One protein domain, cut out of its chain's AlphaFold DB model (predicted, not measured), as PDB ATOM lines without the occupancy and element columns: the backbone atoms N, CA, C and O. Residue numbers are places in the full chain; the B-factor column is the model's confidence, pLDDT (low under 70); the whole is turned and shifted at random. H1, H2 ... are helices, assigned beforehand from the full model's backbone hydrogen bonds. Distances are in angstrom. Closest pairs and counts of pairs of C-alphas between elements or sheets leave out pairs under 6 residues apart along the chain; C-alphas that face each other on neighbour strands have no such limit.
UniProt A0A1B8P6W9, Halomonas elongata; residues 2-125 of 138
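AT A GLANCE: This is residues 2 to 125 of the 138 residues of a protein of Halomonas elongata (UniProt A0A1B8P6W9). The long helix H4 stands between two helices that fold back along it, H3 and H5, in a loose zigzag; H1 and H2 lie away from these three, joined to each other and to H3 by long links. The last residues, 120 to 125, stick out. The printed part has 124 residues with five named helices, H1 to H5 in chain order, and no named strand; its class is all helix. It is loose, with a radius of gyration of the C-alphas of 17.3 A and spans of 50 by 41 by 24 A.

HOW THE PARTS SIT: H4, residues 79 to 100, touches H3, residues 65 to 75, with residues 79 to 89 alone. The closest C-alphas, of Ala 70 and Ala 82, are 4.3 A apart; this helical hairpin has a shallow tilt of 21 degrees, opposite ways. H4 touches H5, residues 110 to 124, with residues 84 to 91 alone. The closest C-alphas, of Asp 87 and Ala 111, are 5.0 A apart; this second helical hairpin has a steep tilt of 44 degrees, opposite ways. H3 and H5 are apart. H1, residues 2 to 8, and H2, residues 23 to 32, touch no helix. Every O i to N i+4 pair is within hydrogen-bond range in H2, H3 and H4; in H1 it is 2 of 3 and in H5 8 of 11.

IN THESE COORDINATES: H4 is 31.5 A long, from C-alpha 79 at (-58.360, -37.062, -29.002) to C-alpha 100 at (-38.578, -53.457, -10.720). H5 measures 22.9 A and ends at C-alpha 124, (-56.620, -50.636, -43.601). H3 measures 15.3 A, H2 14.1 A and H1 10.1 A.

THE WHOLE: The two farthest C-alphas, of Thr 10 and His 102, are 50.8 A apart. The printed part has no cut. The links H1 to H2 and H2 to H3 are long, with 14 and 32 residues. The pLDDT is under 70 in residues 2 to 9, 45 to 48, 53 to 61 and 121 to 125.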
ATOM      1  N   ASP A   2     -55.246 -15.365 -25.175       58.19
ATOM      2  CA  ASP A   2     -55.514 -14.662 -26.442       58.19
ATOM      3  C   ASP A   2     -54.487 -14.917 -27.557       58.19
ATOM      4  O   ASP A   2     -54.861 -15.317 -28.652       58.19
ATOM      5  N   ARG A   3     -53.180 -14.838 -27.265       62.38
ATOM      6  CA  ARG A   3     -52.127 -15.077 -28.277       62.38
ATOM      7  C   ARG A   3     -52.040 -16.518 -28.793       62.38
ATOM      8  O   ARG A   3     -51.518 -16.734 -29.885       62.38
ATOM      9  N   VAL A   4     -52.475 -17.505 -28.006       65.81
ATOM     10  CA  VAL A   4     -52.508 -18.914 -28.446       65.81
ATOM     11  C   VAL A   4     -53.682 -19.103 -29.401       65.81
ATOM     12  O   VAL A   4     -53.496 -19.624 -30.498       65.81
ATOM     13  N   ILE A   5     -54.853 -18.596 -29.014       63.78
ATOM     14  CA  ILE A   5     -56.095 -18.685 -29.791       63.78
ATOM     15  C   ILE A   5     -55.952 -17.935 -31.127       63.78
ATOM     16  O   ILE A   5     -56.296 -18.470 -32.178       63.78
ATOM     17  N   GLU A   6     -55.346 -16.742 -31.127       64.62
ATOM     18  CA  GLU A   6     -55.058 -15.980 -32.353       64.62
ATOM     19  C   GLU A   6     -54.191 -16.762 -33.353       64.62
ATOM     20  O   GLU A   6     -54.392 -16.669 -34.564       64.62
ATOM     21  N   ARG A   7     -53.221 -17.549 -32.868       67.88
ATOM     22  CA  ARG A   7     -52.313 -18.322 -33.730       67.88
ATOM     23  C   ARG A   7     -52.938 -19.616 -34.252       67.88
ATOM     24  O   ARG A   7     -52.573 -20.034 -35.353       67.88
ATOM     25  N   GLN A   8     -53.886 -20.204 -33.520       64.75
ATOM     26  CA  GLN A   8     -54.620 -21.399 -33.952       64.75
ATOM     27  C   GLN A   8     -55.458 -21.145 -35.217       64.75
ATOM     28  O   GLN A   8     -55.550 -22.015 -36.076       64.75
ATOM     29  N   ASN A   9     -55.957 -19.921 -35.415       65.00
ATOM     30  CA  ASN A   9     -56.827 -19.566 -36.546       65.00
ATOM     31  C   ASN A   9     -56.085 -19.234 -37.856       65.00
ATOM     32  O   ASN A   9     -56.669 -18.674 -38.779       65.00
ATOM     33  N   THR A  10     -54.791 -19.554 -37.964       74.31
ATOM     34  CA  THR A  10     -53.974 -19.185 -39.140       74.31
ATOM     35  C   THR A  10     -53.958 -20.233 -40.258       74.31
ATOM     36  O   THR A  10     -53.218 -20.067 -41.227       74.31
ATOM     37  N   GLY A  11     -54.727 -21.323 -40.127       77.38
ATOM     38  CA  GLY A  11     -54.755 -22.432 -41.094       77.38
ATOM     39  C   GLY A  11     -53.447 -23.231 -41.176       77.38
ATOM     40  O   GLY A  11     -53.286 -24.064 -42.063       77.38
ATOM     41  N   ARG A  12     -52.494 -22.975 -40.270       81.75
ATOM     42  CA  ARG A  12     -51.230 -23.710 -40.159       81.75
ATOM     43  C   ARG A  12     -51.345 -24.802 -39.106       81.75
ATOM     44  O   ARG A  12     -52.035 -24.630 -38.106       81.75
ATOM     45  N   ILE A  13     -50.600 -25.886 -39.306       81.00
ATOM     46  CA  ILE A  13     -50.483 -26.961 -38.321       81.00
ATOM     47  C   ILE A  13     -49.802 -26.399 -37.057       81.00
ATOM     48  O   ILE A  13     -48.710 -25.828 -37.165       81.00
ATOM     49  N   PRO A  14     -50.421 -26.517 -35.870       80.44
ATOM     50  CA  PRO A  14     -49.833 -26.039 -34.626       80.44
ATOM     51  C   PRO A  14     -48.606 -26.875 -34.238       80.44
ATOM     52  O   PRO A  14     -48.606 -28.098 -34.353       80.44
ATOM     53  N   VAL A  15     -47.564 -26.208 -33.734       86.62
ATOM     54  CA  VAL A  15     -46.341 -26.851 -33.235       86.62
ATOM     55  C   VAL A  15     -46.214 -26.586 -31.743       86.62
ATOM     56  O   VAL A  15     -46.139 -25.434 -31.310       86.62
ATOM     57  N   PHE A  16     -46.153 -27.660 -30.961       88.50
ATOM     58  CA  PHE A  16     -45.907 -27.589 -29.526       88.50
ATOM     59  C   PHE A  16     -44.428 -27.821 -29.223       88.50
ATOM     60  O   PHE A  16     -43.813 -28.756 -29.731       88.50
ATOM     61  N   ILE A  17     -43.862 -26.980 -28.358       90.62
ATOM     62  CA  ILE A  17     -42.506 -27.146 -27.830       90.62
ATOM     63  C   ILE A  17     -42.629 -27.560 -26.368       90.62
ATOM     64  O   ILE A  17     -43.065 -26.771 -25.529       90.62
ATOM     65  N   LEU A  18     -42.223 -28.791 -26.063       90.88
ATOM     66  CA  LEU A  18     -42.191 -29.314 -24.702       90.88
ATOM     67  C   LEU A  18     -40.749 -29.315 -24.194       90.88
ATOM     68  O   LEU A  18     -39.856 -29.891 -24.813       90.88
ATOM     69  N   LEU A  19     -40.516 -28.664 -23.055       90.81
ATOM     70  CA  LEU A  19     -39.211 -28.676 -22.395       90.81
ATOM     71  C   LEU A  19     -39.139 -29.869 -21.442       90.81
ATOM     72  O   LEU A  19     -39.710 -29.821 -20.353       90.81
ATOM     73  N   ASP A  20     -38.424 -30.917 -21.843       90.06
ATOM     74  CA  ASP A  20     -38.283 -32.118 -21.025       90.06
ATOM     75  C   ASP A  20     -37.294 -31.922 -19.863       90.06
ATOM     76  O   ASP A  20     -36.195 -31.377 -20.007       90.06
ATOM     77  N   GLY A  21     -37.704 -32.364 -18.678       86.50
ATOM     78  CA  GLY A  21     -36.907 -32.295 -17.462       86.50
ATOM     79  C   GLY A  21     -37.751 -32.051 -16.218       86.50
ATOM     80  O   GLY A  21     -38.976 -31.994 -16.241       86.50
ATOM     81  N   THR A  22     -37.088 -31.885 -15.074       84.06
ATOM     82  CA  THR A  22     -37.788 -31.412 -13.869       84.06
ATOM     83  C   THR A  22     -38.341 -30.006 -14.086       84.06
ATOM     84  O   THR A  22     -37.722 -29.204 -14.781       84.06
ATOM     85  N   TRP A  23     -39.418 -29.641 -13.388       81.06
ATOM     86  CA  TRP A  23     -39.962 -28.274 -13.390       81.06
ATOM     87  C   TRP A  23     -38.891 -27.188 -13.207       81.06
ATOM     88  O   TRP A  23     -38.876 -26.175 -13.907       81.06
ATOM     89  N   ARG A  24     -37.926 -27.423 -12.308       85.38
ATOM     90  CA  ARG A  24     -36.791 -26.516 -12.088       85.38
ATOM     91  C   ARG A  24     -35.859 -26.430 -13.302       85.38
ATOM     92  O   ARG A  24     -35.342 -25.349 -13.582       85.38
ATOM     93  N   GLN A  25     -35.612 -27.543 -13.995       90.62
ATOM     94  CA  GLN A  25     -34.818 -27.571 -15.228       90.62
ATOM     95  C   GLN A  25     -35.562 -26.896 -16.380       90.62
ATOM     96  O   GLN A  25     -34.993 -25.986 -16.972       90.62
ATOM     97  N   ALA A  26     -36.826 -27.244 -16.628       89.81
ATOM     98  CA  ALA A  26     -37.649 -26.628 -17.667       89.81
ATOM     99  C   ALA A  26     -37.743 -25.103 -17.482       89.81
ATOM    100  O   ALA A  26     -37.435 -24.342 -18.397       89.81
ATOM    101  N   ARG A  27     -38.014 -24.631 -16.253       88.69
ATOM    102  CA  ARG A  27     -38.011 -23.195 -15.922       88.69
ATOM    103  C   ARG A  27     -36.650 -22.538 -16.161       88.69
ATOM    104  O   ARG A  27     -36.579 -21.385 -16.583       88.69
ATOM    105  N   ARG A  28     -35.553 -23.245 -15.869       93.50
ATOM    106  CA  ARG A  28     -34.195 -22.742 -16.118       93.50
ATOM    107  C   ARG A  28     -33.902 -22.645 -17.613       93.50
ATOM    108  O   ARG A  28     -33.331 -21.632 -18.006       93.50
ATOM    109  N   ILE A  29     -34.266 -23.661 -18.396       94.06
ATOM    110  CA  ILE A  29     -34.113 -23.684 -19.857       94.06
ATOM    111  C   ILE A  29     -34.897 -22.521 -20.457       94.06
ATOM    112  O   ILE A  29     -34.299 -21.684 -21.120       94.06
ATOM    113  N   PHE A  30     -36.180 -22.384 -20.114       91.88
ATOM    114  CA  PHE A  30     -37.023 -21.286 -20.588       91.88
ATOM    115  C   PHE A  30     -36.397 -19.911 -20.310       91.88
ATOM    116  O   PHE A  30     -36.220 -19.107 -21.218       91.88
ATOM    117  N   ARG A  31     -35.952 -19.666 -19.069       92.31
ATOM    118  CA  ARG A  31     -35.310 -18.393 -18.691       92.31
ATOM    119  C   ARG A  31     -33.979 -18.140 -19.412       92.31
ATOM    120  O   ARG A  31     -33.591 -16.988 -19.565       92.31
ATOM    121  N   ARG A  32     -33.241 -19.192 -19.777       95.12
ATOM    122  CA  ARG A  32     -31.927 -19.091 -20.437       95.12
ATOM    123  C   ARG A  32     -31.995 -19.129 -21.962       95.12
ATOM    124  O   ARG A  32     -30.951 -18.989 -22.588       95.12
ATOM    125  N   SER A  33     -33.181 -19.269 -22.541       95.12
ATOM    126  CA  SER A  33     -33.397 -19.318 -23.983       95.12
ATOM    127  C   SER A  33     -34.183 -18.082 -24.437       95.12
ATOM    128  O   SER A  33     -35.407 -18.157 -24.537       95.12
ATOM    129  N   PRO A  34     -33.520 -16.944 -24.741       93.62
ATOM    130  CA  PRO A  34     -34.198 -15.721 -25.183       93.62
ATOM    131  C   PRO A  34     -35.134 -15.928 -26.380       93.62
ATOM    132  O   PRO A  34     -36.178 -15.288 -26.459       93.62
ATOM    133  N   TYR A  35     -34.808 -16.867 -27.272       92.25
ATOM    134  CA  TYR A  35     -35.639 -17.206 -28.431       92.25
ATOM    135  C   TYR A  35     -36.998 -17.828 -28.060       92.25
ATOM    136  O   TYR A  35     -37.924 -17.763 -28.859       92.25
ATOM    137  N   LEU A  36     -37.145 -18.405 -26.860       91.75
ATOM    138  CA  LEU A  36     -38.428 -18.923 -26.368       91.75
ATOM    139  C   LEU A  36     -39.286 -17.833 -25.718       91.75
ATOM    140  O   LEU A  36     -40.494 -18.006 -25.598       91.75
ATOM    141  N   ALA A  37     -38.688 -16.713 -25.299       87.19
ATOM    142  CA  ALA A  37     -39.384 -15.676 -24.538       87.19
ATOM    143  C   ALA A  37     -40.456 -14.937 -25.358       87.19
ATOM    144  O   ALA A  37     -41.371 -14.348 -24.787       87.19
ATOM    145  N   THR A  38     -40.348 -14.961 -26.688       88.62
ATOM    146  CA  THR A  38     -41.313 -14.339 -27.605       88.62
ATOM    147  C   THR A  38     -42.473 -15.265 -27.969       88.62
ATOM    148  O   THR A  38     -43.479 -14.796 -28.507       88.62
ATOM    149  N   LEU A  39     -42.355 -16.566 -27.684       88.69
ATOM    150  CA  LEU A  39     -43.366 -17.556 -28.030       88.69
ATOM    151  C   LEU A  39     -44.534 -17.519 -27.035       88.69
ATOM    152  O   LEU A  39     -44.332 -17.266 -25.842       88.69
ATOM    153  N   PRO A  40     -45.770 -17.778 -27.494       86.94
ATOM    154  CA  PRO A  40     -46.906 -17.881 -26.595       86.94
ATOM    155  C   PRO A  40     -46.731 -19.091 -25.666       86.94
ATOM    156  O   PRO A  40     -46.501 -20.211 -26.118       86.94
ATOM    157  N   VAL A  41     -46.861 -18.859 -24.360       86.00
ATOM    158  CA  VAL A  41     -46.856 -19.923 -23.350       86.00
ATOM    159  C   VAL A  41     -48.290 -20.373 -23.114       86.00
ATOM    160  O   VAL A  41     -49.149 -19.562 -22.759       86.00
ATOM    161  N   LEU A  42     -48.541 -21.666 -23.302       82.62
ATOM    162  CA  LEU A  42     -49.830 -22.284 -23.029       82.62
ATOM    163  C   LEU A  42     -49.853 -22.775 -21.573       82.62
ATOM    164  O   LEU A  42     -49.085 -23.679 -21.233       82.62
ATOM    165  N   PRO A  43     -50.671 -22.177 -20.687       73.25
ATOM    166  CA  PRO A  43     -50.869 -22.730 -19.358       73.25
ATOM    167  C   PRO A  43     -51.615 -24.058 -19.477       73.25
ATOM    168  O   PRO A  43     -52.687 -24.119 -20.076       73.25
ATOM    169  N   LEU A  44     -51.062 -25.112 -18.883       71.31
ATOM    170  CA  LEU A  44     -51.763 -26.380 -18.761       71.31
ATOM    171  C   LEU A  44     -52.664 -26.309 -17.527       71.31
ATOM    172  O   LEU A  44     -52.186 -26.431 -16.400       71.31
ATOM    173  N   VAL A  45     -53.951 -26.048 -17.741       64.44
ATOM    174  CA  VAL A  45     -54.967 -26.147 -16.689       64.44
ATOM    175  C   VAL A  45     -55.599 -27.521 -16.824       64.44
ATOM    176  O   VAL A  45     -56.271 -27.798 -17.811       64.44
ATOM    177  N   THR A  46     -55.326 -28.403 -15.872       66.06
ATOM    178  CA  THR A  46     -55.908 -29.742 -15.835       66.06
ATOM    179  C   THR A  46     -56.056 -30.174 -14.388       66.06
ATOM    180  O   THR A  46     -55.129 -30.023 -13.594       66.06
ATOM    181  N   ASP A  47     -57.222 -30.718 -14.058       63.62
ATOM    182  CA  ASP A  47     -57.492 -31.313 -12.746       63.62
ATOM    183  C   ASP A  47     -56.974 -32.762 -12.669       63.62
ATOM    184  O   ASP A  47     -57.165 -33.460 -11.669       63.62
ATOM    185  N   ARG A  48     -56.331 -33.257 -13.740       66.00
ATOM    186  CA  ARG A  48     -55.787 -34.612 -13.772       66.00
ATOM    187  C   ARG A  48     -54.586 -34.710 -12.847       66.00
ATOM    188  O   ARG A  48     -53.550 -34.085 -13.056       66.00
ATOM    189  N   GLN A  49     -54.715 -35.592 -11.868       70.38
ATOM    190  CA  GLN A  49     -53.581 -36.055 -11.088       70.38
ATOM    191  C   GLN A  49     -52.691 -36.946 -11.955       70.38
ATOM    192  O   GLN A  49     -53.179 -37.768 -12.739       70.38
ATOM    193  N   SER A  50     -51.380 -36.802 -11.788       76.75
ATOM    194  CA  SER A  50     -50.403 -37.632 -12.475       76.75
ATOM    195  C   SER A  50     -50.623 -39.100 -12.122       76.75
ATOM    196  O   SER A  50     -50.636 -39.503 -10.956       76.75
ATOM    197  N   ARG A  51     -50.753 -39.926 -13.158       74.38
ATOM    198  CA  ARG A  51     -50.807 -41.389 -13.072       74.38
ATOM    199  C   ARG A  51     -49.401 -41.990 -13.047       74.38
ATOM    200  O   ARG A  51     -49.253 -43.212 -13.102       74.38
ATOM    201  N   TYR A  52     -48.360 -41.157 -12.969       73.69
ATOM    202  CA  TYR A  52     -46.975 -41.592 -13.016       73.69
ATOM    203  C   TYR A  52     -46.538 -42.274 -11.714       73.69
ATOM    204  O   TYR A  52     -46.049 -41.650 -10.776       73.69
ATOM    205  N   ARG A  53     -46.680 -43.601 -11.659       66.62
ATOM    206  CA  ARG A  53     -46.422 -44.408 -10.450       66.62
ATOM    207  C   ARG A  53     -44.937 -44.567 -10.099       66.62
ATOM    208  O   ARG A  53     -44.611 -45.045  -9.015       66.62
ATOM    209  N   LEU A  54     -44.034 -44.223 -11.016       66.25
ATOM    210  CA  LEU A  54     -42.612 -44.577 -10.916       66.25
ATOM    211  C   LEU A  54     -41.766 -43.537 -10.193       66.25
ATOM    212  O   LEU A  54     -40.713 -43.856  -9.640       66.25
ATOM    213  N   ARG A  55     -42.220 -42.286 -10.198       64.19
ATOM    214  CA  ARG A  55     -41.541 -41.183  -9.538       64.19
ATOM    215  C   ARG A  55     -42.444 -40.672  -8.434       64.19
ATOM    216  O   ARG A  55     -43.618 -40.415  -8.664       64.19
ATOM    217  N   LYS A  56     -41.883 -40.448  -7.247       56.47
ATOM    218  CA  LYS A  56     -42.557 -39.630  -6.239       56.47
ATOM    219  C   LYS A  56     -42.605 -38.207  -6.797       56.47
ATOM    220  O   LYS A  56     -41.586 -37.511  -6.810       56.47
ATOM    221  N   ALA A  57     -43.734 -37.835  -7.391       57.53
ATOM    222  CA  ALA A  57     -43.944 -36.482  -7.870       57.53
ATOM    223  C   ALA A  57     -43.873 -35.525  -6.670       57.53
ATOM    224  O   ALA A  57     -44.233 -35.893  -5.552       57.53
ATOM    225  N   ALA A  58     -43.353 -34.313  -6.878       53.84
ATOM    226  CA  ALA A  58     -43.307 -33.314  -5.807       53.84
ATOM    227  C   ALA A  58     -44.724 -32.890  -5.355       53.84
ATOM    228  O   ALA A  58     -44.892 -32.487  -4.210       53.84
ATOM    229  N   SER A  59     -45.718 -33.044  -6.239       58.72
ATOM    230  CA  SER A  59     -47.163 -33.031  -5.982       58.72
ATOM    231  C   SER A  59     -47.842 -33.968  -6.994       58.72
ATOM    232  O   SER A  59     -47.305 -34.149  -8.091       58.72
ATOM    233  N   SER A  60     -49.009 -34.529  -6.664       58.34
ATOM    234  CA  SER A  60     -49.887 -35.244  -7.610       58.34
ATOM    235  C   SER A  60     -50.279 -34.394  -8.819       58.34
ATOM    236  O   SER A  60     -50.600 -34.941  -9.865       58.34
ATOM    237  N   ASP A  61     -50.196 -33.072  -8.697       62.16
ATOM    238  CA  ASP A  61     -50.668 -32.115  -9.707       62.16
ATOM    239  C   ASP A  61     -49.588 -31.798 -10.760       62.16
ATOM    240  O   ASP A  61     -49.775 -30.994 -11.672       62.16
ATOM    241  N   HIS A  62     -48.408 -32.408 -10.632       74.69
ATOM    242  CA  HIS A  62     -47.297 -32.219 -11.552       74.69
ATOM    243  C   HIS A  62     -47.231 -33.353 -12.568       74.69
ATOM    244  O   HIS A  62     -46.550 -34.356 -12.350       74.69
ATOM    245  N   LEU A  63     -47.899 -33.139 -13.701       79.31
ATOM    246  CA  LEU A  63     -47.842 -34.026 -14.858       79.31
ATOM    247  C   LEU A  63     -46.412 -34.200 -15.389       79.31
ATOM    248  O   LEU A  63     -45.595 -33.273 -15.365       79.31
ATOM    249  N   CYS A  64     -46.112 -35.402 -15.879       85.12
ATOM    250  CA  CYS A  64     -44.879 -35.672 -16.612       85.12
ATOM    251  C   CYS A  64     -44.981 -35.191 -18.072       85.12
ATOM    252  O   CYS A  64     -46.064 -34.882 -18.561       85.12
ATOM    253  N   THR A  65     -43.864 -35.169 -18.802       88.12
ATOM    254  CA  THR A  65     -43.811 -34.714 -20.204       88.12
ATOM    255  C   THR A  65     -44.817 -35.435 -21.111       88.12
ATOM    256  O   THR A  65     -45.464 -34.789 -21.929       88.12
ATOM    257  N   ALA A  66     -44.996 -36.751 -20.942       90.31
ATOM    258  CA  ALA A  66     -45.953 -37.530 -21.735       90.31
ATOM    259  C   ALA A  66     -47.411 -37.162 -21.416       90.31
ATOM    260  O   ALA A  66     -48.220 -37.007 -22.324       90.31
ATOM    261  N   GLU A  67     -47.734 -36.959 -20.140       89.69
ATOM    262  CA  GLU A  67     -49.072 -36.544 -19.711       89.69
ATOM    263  C   GLU A  67     -49.399 -35.124 -20.190       89.69
ATOM    264  O   GLU A  67     -50.504 -34.874 -20.666       89.69
ATOM    265  N   VAL A  68     -48.421 -34.209 -20.132       89.75
ATOM    266  CA  VAL A  68     -48.541 -32.864 -20.711       89.75
ATOM    267  C   VAL A  68     -48.822 -32.956 -22.211       89.75
ATOM    268  O   VAL A  68     -49.737 -32.301 -22.695       89.75
ATOM    269  N   ALA A  69     -48.073 -33.777 -22.951       91.50
ATOM    270  CA  ALA A  69     -48.281 -33.955 -24.386       91.50
ATOM    271  C   ALA A  69     -49.672 -34.521 -24.714       91.50
ATOM    272  O   ALA A  69     -50.346 -33.993 -25.596       91.50
ATOM    273  N   ALA A  70     -50.132 -35.543 -23.986       92.06
ATOM    274  CA  ALA A  70     -51.455 -36.127 -24.198       92.06
ATOM    275  C   ALA A  70     -52.575 -35.112 -23.918       92.06
ATOM    276  O   ALA A  70     -53.569 -35.046 -24.636       92.06
ATOM    277  N   GLU A  71     -52.411 -34.280 -22.890       89.06
ATOM    278  CA  GLU A  71     -53.363 -33.215 -22.586       89.06
ATOM    279  C   GLU A  71     -53.372 -32.114 -23.659       89.06
ATOM    280  O   GLU A  71     -54.440 -31.670 -24.075       89.06
ATOM    281  N   LEU A  72     -52.202 -31.728 -24.178       89.25
ATOM    282  CA  LEU A  72     -52.103 -30.775 -25.286       89.25
ATOM    283  C   LEU A  72     -52.789 -31.286 -26.558       89.25
ATOM    284  O   LEU A  72     -53.479 -30.514 -27.220       89.25
ATOM    285  N   LEU A  73     -52.638 -32.574 -26.881       89.62
ATOM    286  CA  LEU A  73     -53.314 -33.201 -28.021       89.62
ATOM    287  C   LEU A  73     -54.840 -33.156 -27.859       89.62
ATOM    288  O   LEU A  73     -55.537 -32.719 -28.774       89.62
ATOM    289  N   ARG A  74     -55.356 -33.480 -26.666       89.56
ATOM    290  CA  ARG A  74     -56.790 -33.357 -26.347       89.56
ATOM    291  C   ARG A  74     -57.301 -31.928 -26.501       89.56
ATOM    292  O   ARG A  74     -58.332 -31.720 -27.133       89.56
ATOM    293  N   GLN A  75     -56.574 -30.942 -25.977       84.50
ATOM    294  CA  GLN A  75     -56.942 -29.525 -26.107       84.50
ATOM    295  C   GLN A  75     -56.860 -29.019 -27.553       84.50
ATOM    296  O   GLN A  75     -57.586 -28.099 -27.925       84.50
ATOM    297  N   ALA A  76     -56.001 -29.623 -28.376       83.88
ATOM    298  CA  ALA A  76     -55.916 -29.356 -29.809       83.88
ATOM    299  C   ALA A  76     -57.004 -30.072 -30.634       83.88
ATOM    300  O   ALA A  76     -57.084 -29.843 -31.838       83.88
ATOM    301  N   GLY A  77     -57.837 -30.912 -30.009       85.88
ATOM    302  CA  GLY A  77     -58.899 -31.681 -30.664       85.88
ATOM    303  C   GLY A  77     -58.461 -33.040 -31.218       85.88
ATOM    304  O   GLY A  77     -59.301 -33.781 -31.718       85.88
ATOM    305  N   ASP A  78     -57.183 -33.405 -31.093       89.56
ATOM    306  CA  ASP A  78     -56.670 -34.714 -31.507       89.56
ATOM    307  C   ASP A  78     -56.793 -35.726 -30.358       89.56
ATOM    308  O   ASP A  78     -55.828 -36.109 -29.687       89.56
ATOM    309  N   THR A  79     -58.036 -36.124 -30.084       91.94
ATOM    310  CA  THR A  79     -58.360 -37.062 -29.002       91.94
ATOM    311  C   THR A  79     -57.783 -38.449 -29.263       91.94
ATOM    312  O   THR A  79     -57.319 -39.093 -28.328       91.94
ATOM    313  N   ARG A  80     -57.735 -38.892 -30.528       92.69
ATOM    314  CA  ARG A  80     -57.168 -40.196 -30.898       92.69
ATOM    315  C   ARG A  80     -55.681 -40.260 -30.559       92.69
ATOM    316  O   ARG A  80     -55.267 -41.187 -29.866       92.69
ATOM    317  N   ALA A  81     -54.881 -39.283 -30.992       91.88
ATOM    318  CA  ALA A  81     -53.456 -39.269 -30.667       91.88
ATOM    319  C   ALA A  81     -53.219 -39.137 -29.155       91.88
ATOM    320  O   ALA A  81     -52.314 -39.774 -28.611       91.88
ATOM    321  N   ALA A  82     -54.047 -38.347 -28.465       92.62
ATOM    322  CA  ALA A  82     -53.980 -38.210 -27.016       92.62
ATOM    323  C   ALA A  82     -54.220 -39.538 -26.280       92.62
ATOM    324  O   ALA A  82     -53.481 -39.858 -25.347       92.62
ATOM    325  N   ASP A  83     -55.228 -40.304 -26.694       93.81
ATOM    326  CA  ASP A  83     -55.589 -41.579 -26.072       93.81
ATOM    327  C   ASP A  83     -54.537 -42.657 -26.359       93.81
ATOM    328  O   ASP A  83     -54.108 -43.362 -25.444       93.81
ATOM    329  N   VAL A  84     -54.019 -42.710 -27.590       95.44
ATOM    330  CA  VAL A  84     -52.902 -43.598 -27.953       95.44
ATOM    331  C   VAL A  84     -51.654 -43.285 -27.119       95.44
ATOM    332  O   VAL A  84     -51.000 -44.198 -26.611       95.44
ATOM    333  N   LEU A  85     -51.315 -42.005 -26.935       94.69
ATOM    334  CA  LEU A  85     -50.176 -41.609 -26.106       94.69
ATOM    335  C   LEU A  85     -50.391 -41.955 -24.624       94.69
ATOM    336  O   LEU A  85     -49.464 -42.435 -23.966       94.69
ATOM    337  N   ASP A  86     -51.605 -41.752 -24.108       93.44
ATOM    338  CA  ASP A  86     -51.983 -42.157 -22.751       93.44
ATOM    339  C   ASP A  86     -51.843 -43.675 -22.553       93.44
ATOM    340  O   ASP A  86     -51.360 -44.113 -21.504       93.44
ATOM    341  N   ASP A  87     -52.207 -44.474 -23.557       94.88
ATOM    342  CA  ASP A  87     -52.070 -45.928 -23.524       94.88
ATOM    343  C   ASP A  87     -50.605 -46.366 -23.556       94.88
ATOM    344  O   ASP A  87     -50.193 -47.205 -22.750       94.88
ATOM    345  N   TYR A  88     -49.774 -45.763 -24.414       95.06
ATOM    346  CA  TYR A  88     -48.327 -46.004 -24.389       95.06
ATOM    347  C   TYR A  88     -47.723 -45.676 -23.021       95.06
ATOM    348  O   TYR A  88     -46.873 -46.421 -22.520       95.06
ATOM    349  N   PHE A  89     -48.172 -44.590 -22.393       93.12
ATOM    350  CA  PHE A  89     -47.711 -44.206 -21.065       93.12
ATOM    351  C   PHE A  89     -48.142 -45.205 -19.979       93.12
ATOM    352  O   PHE A  89     -47.347 -45.542 -19.097       93.12
ATOM    353  N   GLU A  90     -49.367 -45.730 -20.043       91.81
ATOM    354  CA  GLU A  90     -49.843 -46.781 -19.135       91.81
ATOM    355  C   GLU A  90     -49.026 -48.073 -19.297       91.81
ATOM    356  O   GLU A  90     -48.509 -48.603 -18.310       91.81
ATOM    357  N   VAL A  91     -48.790 -48.514 -20.539       92.88
ATOM    358  CA  VAL A  91     -47.937 -49.675 -20.840       92.88
ATOM    359  C   VAL A  91     -46.524 -49.491 -20.292       92.88
ATOM    360  O   VAL A  91     -45.967 -50.419 -19.697       92.88
ATOM    361  N   PHE A  92     -45.927 -48.309 -20.456       91.25
ATOM    362  CA  PHE A  92     -44.610 -48.010 -19.894       91.25
ATOM    363  C   PHE A  92     -44.593 -48.170 -18.368       91.25
ATOM    364  O   PHE A  92     -43.703 -48.832 -17.823       91.25
ATOM    365  N   ASN A  93     -45.593 -47.616 -17.679       89.50
ATOM    366  CA  ASN A  93     -45.705 -47.701 -16.224       89.50
ATOM    367  C   ASN A  93     -45.854 -49.147 -15.733       89.50
ATOM    368  O   ASN A  93     -45.168 -49.536 -14.784       89.50
ATOM    369  N   ASP A  94     -46.703 -49.943 -16.386       89.38
ATOM    370  CA  ASP A  94     -46.931 -51.345 -16.029       89.38
ATOM    371  C   ASP A  94     -45.659 -52.186 -16.203       89.38
ATOM    372  O   ASP A  94     -45.237 -52.892 -15.282       89.38
ATOM    373  N   ASN A  95     -44.994 -52.073 -17.359       89.12
ATOM    374  CA  ASN A  95     -43.777 -52.840 -17.638       89.12
ATOM    375  C   ASN A  95     -42.625 -52.452 -16.724       89.12
ATOM    376  O   ASN A  95     -41.867 -53.312 -16.277       89.12
ATOM    377  N   TYR A  96     -42.477 -51.165 -16.429       87.38
ATOM    378  CA  TYR A  96     -41.434 -50.728 -15.518       87.38
ATOM    379  C   TYR A  96     -41.721 -51.179 -14.081       87.38
ATOM    380  O   TYR A  96     -40.813 -51.596 -13.362       87.38
ATOM    381  N   ALA A  97     -42.979 -51.147 -13.634       85.94
ATOM    382  CA  ALA A  97     -43.342 -51.692 -12.328       85.94
ATOM    383  C   ALA A  97     -43.043 -53.200 -12.238       85.94
ATOM    384  O   ALA A  97     -42.529 -53.658 -11.214       85.94
ATOM    385  N   ALA A  98     -43.313 -53.954 -13.308       87.56
ATOM    386  CA  ALA A  98     -42.980 -55.373 -13.405       87.56
ATOM    387  C   ALA A  98     -41.459 -55.609 -13.404       87.56
ATOM    388  O   ALA A  98     -40.977 -56.469 -12.658       87.56
ATOM    389  N   SER A  99     -40.691 -54.802 -14.146       87.12
ATOM    390  CA  SER A  99     -39.231 -54.927 -14.229       87.12
ATOM    391  C   SER A  99     -38.552 -54.665 -12.886       87.12
ATOM    392  O   SER A  99     -37.651 -55.408 -12.502       87.12
ATOM    393  N   ARG A 100     -39.044 -53.697 -12.099       85.62
ATOM    394  CA  ARG A 100     -38.578 -53.457 -10.720       85.62
ATOM    395  C   ARG A 100     -38.799 -54.642  -9.783       85.62
ATOM    396  O   ARG A 100     -38.078 -54.780  -8.799       85.62
ATOM    397  N   ARG A 101     -39.805 -55.471 -10.065       87.56
ATOM    398  CA  ARG A 101     -40.096 -56.712  -9.330       87.56
ATOM    399  C   ARG A 101     -39.383 -57.924  -9.937       87.56
ATOM    400  O   ARG A 101     -39.598 -59.029  -9.458       87.56
ATOM    401  N   HIS A 102     -38.547 -57.725 -10.962       87.00
ATOM    402  CA  HIS A 102     -37.914 -58.785 -11.755       87.00
ATOM    403  C   HIS A 102     -38.929 -59.764 -12.364       87.00
ATOM    404  O   HIS A 102     -38.666 -60.954 -12.513       87.00
ATOM    405  N   THR A 103     -40.101 -59.250 -12.733       85.81
ATOM    406  CA  THR A 103     -41.189 -60.009 -13.360       85.81
ATOM    407  C   THR A 103     -41.461 -59.479 -14.764       85.81
ATOM    408  O   THR A 103     -41.174 -58.318 -15.063       85.81
ATOM    409  N   LYS A 104     -42.030 -60.318 -15.630       80.50
ATOM    410  CA  LYS A 104     -42.581 -59.897 -16.921       80.50
ATOM    411  C   LYS A 104     -44.092 -60.129 -16.908       80.50
ATOM    412  O   LYS A 104     -44.507 -61.169 -16.396       80.50
ATOM    413  N   PRO A 105     -44.903 -59.209 -17.456       77.31
ATOM    414  CA  PRO A 105     -46.310 -59.495 -17.702       77.31
ATOM    415  C   PRO A 105     -46.410 -60.730 -18.603       77.31
ATOM    416  O   PRO A 105     -45.779 -60.778 -19.658       77.31
ATOM    417  N   THR A 106     -47.150 -61.744 -18.163       79.50
ATOM    418  CA  THR A 106     -47.383 -62.974 -18.937       79.50
ATOM    419  C   THR A 106     -48.460 -62.788 -19.998       79.50
ATOM    420  O   THR A 106     -48.451 -63.480 -21.008       79.50
ATOM    421  N   GLU A 107     -49.358 -61.827 -19.787       87.12
ATOM    422  CA  GLU A 107     -50.421 -61.455 -20.713       87.12
ATOM    423  C   GLU A 107     -50.358 -59.956 -21.031       87.12
ATOM    424  O   GLU A 107     -49.912 -59.166 -20.187       87.12
ATOM    425  N   PRO A 108     -50.823 -59.532 -22.222       90.75
ATOM    426  CA  PRO A 108     -50.918 -58.118 -22.557       90.75
ATOM    427  C   PRO A 108     -51.802 -57.369 -21.556       90.75
ATOM    428  O   PRO A 108     -52.927 -57.793 -21.286       90.75
ATOM    429  N   THR A 109     -51.335 -56.232 -21.035       92.00
ATOM    430  CA  THR A 109     -52.146 -55.380 -20.150       92.00
ATOM    431  C   THR A 109     -53.322 -54.752 -20.919       92.00
ATOM    432  O   THR A 109     -53.314 -54.743 -22.154       92.00
ATOM    433  N   PRO A 110     -54.362 -54.216 -20.245       93.38
ATOM    434  CA  PRO A 110     -55.478 -53.561 -20.931       93.38
ATOM    435  C   PRO A 110     -55.034 -52.477 -21.923       93.38
ATOM    436  O   PRO A 110     -55.535 -52.451 -23.045       93.38
ATOM    437  N   ALA A 111     -54.051 -51.652 -21.552       92.81
ATOM    438  CA  ALA A 111     -53.478 -50.640 -22.438       92.81
ATOM    439  C   ALA A 111     -52.738 -51.255 -23.638       92.81
ATOM    440  O   ALA A 111     -52.899 -50.790 -24.762       92.81
ATOM    441  N   MET A 112     -52.003 -52.360 -23.447       94.06
ATOM    442  CA  MET A 112     -51.385 -53.074 -24.573       94.06
ATOM    443  C   MET A 112     -52.432 -53.583 -25.566       94.06
ATOM    444  O   MET A 112     -52.219 -53.499 -26.770       94.06
ATOM    445  N   ARG A 113     -53.567 -54.100 -25.079       94.75
ATOM    446  CA  ARG A 113     -54.649 -54.578 -25.952       94.75
ATOM    447  C   ARG A 113     -55.279 -53.442 -26.753       94.75
ATOM    448  O   ARG A 113     -55.493 -53.621 -27.947       94.75
ATOM    449  N   ARG A 114     -55.522 -52.283 -26.127       94.88
ATOM    450  CA  ARG A 114     -56.018 -51.087 -26.830       94.88
ATOM    451  C   ARG A 114     -55.052 -50.636 -27.929       94.88
ATOM    452  O   ARG A 114     -55.486 -50.421 -29.054       94.88
ATOM    453  N   LEU A 115     -53.747 -50.610 -27.651       94.00
ATOM    454  CA  LEU A 115     -52.727 -50.272 -28.655       94.00
ATOM    455  C   LEU A 115     -52.648 -51.281 -29.804       94.00
ATOM    456  O   LEU A 115     -52.464 -50.886 -30.951       94.00
ATOM    457  N   LEU A 116     -52.755 -52.581 -29.515       93.25
ATOM    458  CA  LEU A 116     -52.758 -53.614 -30.554       93.25
ATOM    459  C   LEU A 116     -53.984 -53.492 -31.464       93.25
ATOM    460  O   LEU A 116     -53.838 -53.635 -32.673       93.25
ATOM    461  N   ALA A 117     -55.154 -53.185 -30.899       91.06
ATOM    462  CA  ALA A 117     -56.362 -52.919 -31.675       91.06
ATOM    463  C   ALA A 117     -56.203 -51.663 -32.551       91.06
ATOM    464  O   ALA A 117     -56.401 -51.741 -33.757       91.06
ATOM    465  N   ALA A 118     -55.727 -50.551 -31.980       87.00
ATOM    466  CA  ALA A 118     -55.539 -49.292 -32.706       87.00
ATOM    467  C   ALA A 118     -54.548 -49.393 -33.883       87.00
ATOM    468  O   ALA A 118     -54.694 -48.681 -34.873       87.00
ATOM    469  N   ARG A 119     -53.544 -50.281 -33.794       83.25
ATOM    470  CA  ARG A 119     -52.609 -50.567 -34.899       83.25
ATOM    471  C   ARG A 119     -53.247 -51.351 -36.041       83.25
ATOM    472  O   ARG A 119     -52.799 -51.206 -37.170       83.25
ATOM    473  N   GLY A 120     -54.243 -52.189 -35.748       73.25
ATOM    474  CA  GLY A 120     -54.982 -52.935 -36.769       73.25
ATOM    475  C   GLY A 120     -55.728 -51.996 -37.715       73.25
ATOM    476  O   GLY A 120     -55.623 -52.155 -38.928       73.25
ATOM    477  N   ASP A 121     -56.357 -50.961 -37.153       60.97
ATOM    478  CA  ASP A 121     -57.158 -49.971 -37.884       60.97
ATOM    479  C   ASP A 121     -56.319 -49.074 -38.820       60.97
ATOM    480  O   ASP A 121     -56.813 -48.608 -39.842       60.97
ATOM    481  N   GLU A 122     -55.038 -48.830 -38.512       57.25
ATOM    482  CA  GLU A 122     -54.138 -48.020 -39.360       57.25
ATOM    483  C   GLU A 122     -53.674 -48.764 -40.622       57.25
ATOM    484  O   GLU A 122     -53.340 -48.140 -41.629       57.25
ATOM    485  N   THR A 123     -53.666 -50.098 -40.592       51.78
ATOM    486  CA  THR A 123     -53.252 -50.925 -41.737       51.78
ATOM    487  C   THR A 123     -54.282 -50.942 -42.868       51.78
ATOM    488  O   THR A 123     -53.904 -51.199 -44.008       51.78
ATOM    489  N   GLU A 124     -55.554 -50.643 -42.587       45.03
ATOM    490  CA  GLU A 124     -56.620 -50.636 -43.601       45.03
ATOM    491  C   GLU A 124     -56.741 -49.295 -44.355       45.03
ATOM    492  O   GLU A 124     -57.229 -49.270 -45.482       45.03
ATOM    493  N   GLU A 125     -56.241 -48.179 -43.806       47.41
ATOM    494  CA  GLU A 125     -56.347 -46.848 -44.441       47.41
ATOM    495  C   GLU A 125     -55.228 -46.524 -45.456       47.41
ATOM    496  O   GLU A 125     -55.340 -45.554 -46.212       47.41
TER     497      GLU A 125